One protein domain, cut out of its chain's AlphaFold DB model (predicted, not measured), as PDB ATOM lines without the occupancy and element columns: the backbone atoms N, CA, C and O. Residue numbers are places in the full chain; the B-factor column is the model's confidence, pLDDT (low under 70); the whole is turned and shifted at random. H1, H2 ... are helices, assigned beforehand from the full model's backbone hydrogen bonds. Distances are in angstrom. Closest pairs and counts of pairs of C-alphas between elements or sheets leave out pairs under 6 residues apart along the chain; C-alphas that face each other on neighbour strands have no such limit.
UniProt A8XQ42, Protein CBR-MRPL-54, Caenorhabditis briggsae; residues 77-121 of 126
ATOM      1  N   PRO A  77     149.841 254.238 272.019       87.62
ATOM      2  CA  PRO A  77     150.068 252.800 271.996       87.62
ATOM      3  C   PRO A  77     149.937 252.205 273.402       87.62
ATOM      4  O   PRO A  77     150.606 252.672 274.323       87.62
ATOM      5  N   ARG A  78     149.087 251.181 273.549       88.62
ATOM      6  CA  ARG A  78     148.909 250.444 274.809       88.62
ATOM      7  C   ARG A  78     150.211 249.747 275.220       88.62
ATOM      8  O   ARG A  78     151.021 249.367 274.365       88.62
ATOM      9  N   GLU A  79     150.424 249.594 276.523       90.00
ATOM     10  CA  GLU A  79     151.581 248.868 277.046       90.00
ATOM     11  C   GLU A  79     151.405 247.360 276.876       90.00
ATOM     12  O   GLU A  79     150.289 246.862 276.863       90.00
ATOM     13  N   LEU A  80     152.509 246.605 276.787       91.25
ATOM     14  CA  LEU A  80     152.463 245.149 276.566       91.25
ATOM     15  C   LEU A  80     151.568 244.403 277.570       91.25
ATOM     16  O   LEU A  80     151.010 243.375 277.217       91.25
ATOM     17  N   GLU A  81     151.488 244.892 278.805       90.75
ATOM     18  CA  GLU A  81     150.745 244.263 279.905       90.75
ATOM     19  C   GLU A  81     149.225 244.416 279.743       90.75
ATOM     20  O   GLU A  81     148.480 243.576 280.236       90.75
ATOM     21  N   ASP A  82     148.788 245.429 278.988       90.75
ATOM     22  CA  ASP A  82     147.380 245.689 278.677       90.75
ATOM     23  C   ASP A  82     146.925 245.020 277.371       90.75
ATOM     24  O   ASP A  82     145.733 245.041 277.060       90.75
ATOM     25  N   LEU A  83     147.859 244.493 276.568       91.81
ATOM     26  CA  LEU A  83     147.530 243.778 275.338       91.81
ATOM     27  C   LEU A  83     147.327 242.293 275.611       91.81
ATOM     28  O   LEU A  83     148.116 241.662 276.314       91.81
ATOM     29  N   ASP A  84     146.338 241.721 274.938       92.50
ATOM     30  CA  ASP A  84     146.048 240.294 275.008       92.50
ATOM     31  C   ASP A  84     146.394 239.596 273.672       92.50
ATOM     32  O   ASP A  84     146.020 240.081 272.597       92.50
ATOM     33  N   PRO A  85     147.154 238.480 273.690       92.44
ATOM     34  CA  PRO A  85     147.569 237.767 272.481       92.44
ATOM     35  C   PRO A  85     146.415 237.281 271.601       92.44
ATOM     36  O   PRO A  85     146.604 237.205 270.385       92.44
ATOM     37  N   ASP A  86     145.258 236.962 272.181       91.69
ATOM     38  CA  ASP A  86     144.135 236.384 271.437       91.69
ATOM     39  C   ASP A  86     143.252 237.461 270.787       91.69
ATOM     40  O   ASP A  86     142.719 237.255 269.696       91.69
ATOM     41  N   THR A  87     143.139 238.635 271.413       89.75
ATOM     42  CA  THR A  87     142.307 239.748 270.926       89.75
ATOM     43  C   THR A  87     143.085 240.763 270.084       89.75
ATOM     44  O   THR A  87     142.626 241.145 269.006       89.75
ATOM     45  N   ASP A  88     144.279 241.175 270.519       87.88
ATOM     46  CA  ASP A  88     145.115 242.163 269.818       87.88
ATOM     47  C   ASP A  88     146.084 241.524 268.806       87.88
ATOM     48  O   ASP A  88     146.670 242.212 267.955       87.88
ATOM     49  N   GLY A  89     146.290 240.205 268.908       91.19
ATOM     50  CA  GLY A  89     147.056 239.394 267.967       91.19
ATOM     51  C   GLY A  89     148.437 239.971 267.656       91.19
ATOM     52  O   GLY A  89     149.379 239.917 268.448       91.19
ATOM     53  N   TRP A  90     148.585 240.529 266.453       90.69
ATOM     54  CA  TRP A  90     149.860 241.032 265.940       90.69
ATOM     55  C   TRP A  90     150.458 242.188 266.758       90.69
ATOM     56  O   TRP A  90     151.686 242.288 266.880       90.69
ATOM     57  N   ALA A  91     149.623 243.066 267.323       91.50
ATOM     58  CA  ALA A  91     150.103 244.207 268.100       91.50
ATOM     59  C   ALA A  91     150.840 243.748 269.370       91.50
ATOM     60  O   ALA A  91     151.930 244.254 269.663       91.50
ATOM     61  N   TYR A  92     150.312 242.718 270.039       94.75
ATOM     62  CA  TYR A  92     150.922 242.089 271.209       94.75
ATOM     63  C   TYR A  92     152.312 241.531 270.881       94.75
ATOM     64  O   TYR A  92     153.311 241.901 271.502       94.75
ATOM     65  N   TRP A  93     152.420 240.706 269.837       94.00
ATOM     66  CA  TRP A  93     153.693 240.075 269.469       94.00
ATOM     67  C   TRP A  93     154.761 241.089 269.053       94.00
ATOM     68  O   TRP A  93     155.944 240.927 269.380       94.00
ATOM     69  N   ARG A  94     154.361 242.174 268.380       94.44
ATOM     70  CA  ARG A  94     155.267 243.282 268.055       94.44
ATOM     71  C   ARG A  94     155.771 243.983 269.320       94.44
ATOM     72  O   ARG A  94     156.974 244.239 269.421       94.44
ATOM     73  N   ALA A  95     154.887 244.273 270.274       94.56
ATOM     74  CA  ALA A  95     155.247 244.892 271.549       94.56
ATOM     75  C   ALA A  95     156.173 243.984 272.379       94.56
ATOM     76  O   ALA A  95     157.212 244.440 272.868       94.56
ATOM     77  N   LEU A  96     155.880 242.680 272.436       95.38
ATOM     78  CA  LEU A  96     156.719 241.685 273.106       95.38
ATOM     79  C   LEU A  96     158.120 241.654 272.493       95.38
ATOM     80  O   LEU A  96     159.128 241.710 273.204       95.38
ATOM     81  N   ARG A  97     158.199 241.617 271.157       95.62
ATOM     82  CA  ARG A  97     159.481 241.590 270.455       95.62
ATOM     83  C   ARG A  97     160.296 242.854 270.711       95.62
ATOM     84  O   ARG A  97     161.508 242.760 270.920       95.62
ATOM     85  N   LYS A  98     159.649 244.021 270.725       95.62
ATOM     86  CA  LYS A  98     160.290 245.297 271.059       95.62
ATOM     87  C   LYS A  98     160.893 245.259 272.471       95.62
ATOM     88  O   LYS A  98     162.089 245.513 272.609       95.62
ATOM     89  N   ARG A  99     160.129 244.816 273.479       95.38
ATOM     90  CA  ARG A  99     160.589 244.700 274.879       95.38
ATOM     91  C   ARG A  99     161.791 243.757 275.023       95.38
ATOM     92  O   ARG A  99     162.760 244.086 275.703       95.38
ATOM     93  N   GLN A 100     161.785 242.618 274.324       96.81
ATOM     94  CA  GLN A 100     162.928 241.691 274.297       96.81
ATOM     95  C   GLN A 100     164.194 242.333 273.714       96.81
ATOM     96  O   GLN A 100     165.296 242.140 274.234       96.81
ATOM     97  N   ILE A 101     164.059 243.080 272.615       97.62
ATOM     98  CA  ILE A 101     165.188 243.769 271.977       97.62
ATOM     99  C   ILE A 101     165.761 244.824 272.925       97.62
ATOM    100  O   ILE A 101     166.974 244.859 273.130       97.62
ATOM    101  N   GLU A 102     164.908 245.635 273.545       96.56
ATOM    102  CA  GLU A 102     165.309 246.668 274.506       96.56
ATOM    103  C   GLU A 102     166.019 246.066 275.726       96.56
ATOM    104  O   GLU A 102     167.091 246.536 276.125       96.56
ATOM    105  N   GLN A 103     165.490 244.970 276.278       96.81
ATOM    106  CA  GLN A 103     166.126 244.249 277.378       96.81
ATOM    107  C   GLN A 103     167.507 243.720 276.975       96.81
ATOM    108  O   GLN A 103     168.481 243.905 277.708       96.81
ATOM    109  N   ASN A 104     167.624 243.114 275.792       96.44
ATOM    110  CA  ASN A 104     168.899 242.617 275.284       96.44
ATOM    111  C   ASN A 104     169.912 243.749 275.085       96.44
ATOM    112  O   ASN A 104     171.064 243.615 275.498       96.44
ATOM    113  N   GLN A 105     169.496 244.884 274.522       96.19
ATOM    114  CA  GLN A 105     170.350 246.065 274.382       96.19
ATOM    115  C   GLN A 105     170.823 246.585 275.746       96.19
ATOM    116  O   GLN A 105     172.008 246.887 275.915       96.19
ATOM    117  N   ARG A 106     169.934 246.623 276.747       94.81
ATOM    118  CA  ARG A 106     170.284 247.010 278.119       94.81
ATOM    119  C   ARG A 106     171.302 246.050 278.730       94.81
ATOM    120  O   ARG A 106     172.312 246.505 279.263       94.81
ATOM    121  N   ILE A 107     171.090 244.741 278.606       92.06
ATOM    122  CA  ILE A 107     172.018 243.714 279.099       92.06
ATOM    123  C   ILE A 107     173.385 243.852 278.424       92.06
ATOM    124  O   ILE A 107     174.406 243.847 279.109       92.06
ATOM    125  N   GLN A 108     173.430 244.021 277.101       89.38
ATOM    126  CA  GLN A 108     174.690 244.182 276.371       89.38
ATOM    127  C   GLN A 108     175.449 245.439 276.808       89.38
ATOM    128  O   GLN A 108     176.661 245.389 277.018       89.38
ATOM    129  N   LYS A 109     174.740 246.550 277.035       89.44
ATOM    130  CA  LYS A 109     175.331 247.789 277.558       89.44
ATOM    131  C   LYS A 109     175.909 247.610 278.964       89.44
ATOM    132  O   LYS A 109     176.937 248.200 279.279       89.44
ATOM    133  N   LEU A 110     175.266 246.813 279.817       87.38
ATOM    134  CA  LEU A 110     175.765 246.527 281.165       87.38
ATOM    135  C   LEU A 110     176.985 245.594 281.132       87.38
ATOM    136  O   LEU A 110     177.964 245.861 281.826       87.38
ATOM    137  N   LYS A 111     176.967 244.561 280.281       81.81
ATOM    138  CA  LYS A 111     178.106 243.645 280.085       81.81
ATOM    139  C   LYS A 111     179.379 244.391 279.690       81.81
ATOM    140  O   LYS A 111     180.441 244.122 280.239       81.81
ATOM    141  N   THR A 112     179.272 245.344 278.766       80.44
ATOM    142  CA  THR A 112     180.427 246.132 278.320       80.44
ATOM    143  C   THR A 112     180.863 247.171 279.353       80.44
ATOM    144  O   THR A 112     182.060 247.375 279.533       80.44
ATOM    145  N   ARG A 113     179.924 247.798 280.077       80.12
ATOM    146  CA  ARG A 113     180.243 248.804 281.107       80.12
ATOM    147  C   ARG A 113     181.004 248.238 282.304       80.12
ATOM    148  O   ARG A 113     181.903 248.903 282.807       80.12
ATOM    149  N   PHE A 114     180.669 247.031 282.751       74.31
ATOM    150  CA  PHE A 114     181.255 246.432 283.957       74.31
ATOM    151  C   PHE A 114     182.334 245.382 283.668       74.31
ATOM    152  O   PHE A 114     182.653 244.577 284.542       74.31
ATOM    153  N   LEU A 115     182.939 245.401 282.474       69.94
ATOM    154  CA  LEU A 115     183.970 244.434 282.079       69.94
ATOM    155  C   LEU A 115     185.139 244.375 283.083       69.94
ATOM    156  O   LEU A 115     185.616 243.298 283.429       69.94
ATOM    157  N   HIS A 116     185.542 245.536 283.603       71.19
ATOM    158  CA  HIS A 116     186.615 245.668 284.593       71.19
ATOM    159  C   HIS A 116     186.243 245.103 285.976       71.19
ATOM    160  O   HIS A 116     187.119 244.662 286.713       71.19
ATOM    161  N   LEU A 117     184.951 245.084 286.328       69.19
ATOM    162  CA  LEU A 117     184.470 244.577 287.615       69.19
ATOM    163  C   LEU A 117     184.285 243.050 287.593       69.19
ATOM    164  O   LEU A 117     184.525 242.391 288.600       69.19
ATOM    165  N   GLN A 118     183.934 242.477 286.435       65.75
ATOM    166  CA  GLN A 118     183.693 241.034 286.278       65.75
ATOM    167  C   GLN A 118     184.961 240.177 286.458       65.75
ATOM    168  O   GLN A 118     184.868 239.028 286.878       65.75
ATOM    169  N   ASN A 119     186.146 240.739 286.193       65.50
ATOM    170  CA  ASN A 119     187.438 240.061 286.368       65.50
ATOM    171  C   ASN A 119     188.156 240.430 287.680       65.50
ATOM    172  O   ASN A 119     189.289 239.994 287.895       65.50
ATOM    173  N   SER A 120     187.527 241.226 288.553       66.12
ATOM    174  CA  SER A 120     188.135 241.660 289.812       66.12
ATOM    175  C   SER A 120     188.316 240.477 290.778       66.12
ATOM    176  O   SER A 120     187.370 239.708 290.978       66.12
ATOM    177  N   PRO A 121     189.486 240.338 291.436       69.62
ATOM    178  CA  PRO A 121     189.719 239.324 292.468       69.62
ATOM    179  C   PRO A 121     188.680 239.336 293.601       69.62
ATOM    180  O   PRO A 121     188.433 238.299 294.200       69.62
TER     181      PRO A 121
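What this domain is: This is residues 77 to 121 of the 126 residues of the protein "Protein CBR-MRPL-54" of Caenorhabditis briggsae (UniProt A8XQ42). Picture one long, straight helix, H1, with the stretch of residues 77 to 89 folded up beside its first end and a single short turn, H2, at its other end. Residues 100 to 121, which hold the later part of H1 and the whole of H2, stick out free as a bare arm. The printed part has 45 residues, with two named helices in the order H1, H2 and no named strand; the class is all helix. It is extended, with a radius of gyration of the C-alphas of 16.1 A, and a rod in outline, spanning 52 by 15 by 12 A.

Where its parts are: Start at C-alpha 77, at (150.068, 252.800, 271.996); from there residues 77 to 89 form no named element. Find C-alpha 90 at (149.860, 241.032, 265.940), where H1 begins; it runs through residues 90 to 113, 34.8 A from first to last C-alpha. H2 follows at residues 115 to 118, 5.4 A long, and ends with C-alpha 118 at (183.693, 241.034, 286.278).

How they stand to each other: Look at Phe 114, the one residue of the tight link between H1 and H2. These two helices meet only through their link. Along H1 every O i to N i+4 pair is within hydrogen-bond range; H2 is too short for such a pair, and its one O i to N i+3 pair is not within range. Residues 100 to 121, of which 100 to 113 belong to H1 and 115 to 118 to H2, stand free.

The domain as a whole: The two C-alphas farthest apart are those of Thr 87 and Pro 121, at 52.1 A. The printed part has no cut. The mean pLDDT of the printed part is 87.7; look for values under 70 at residue 115 and residues 117 to 121.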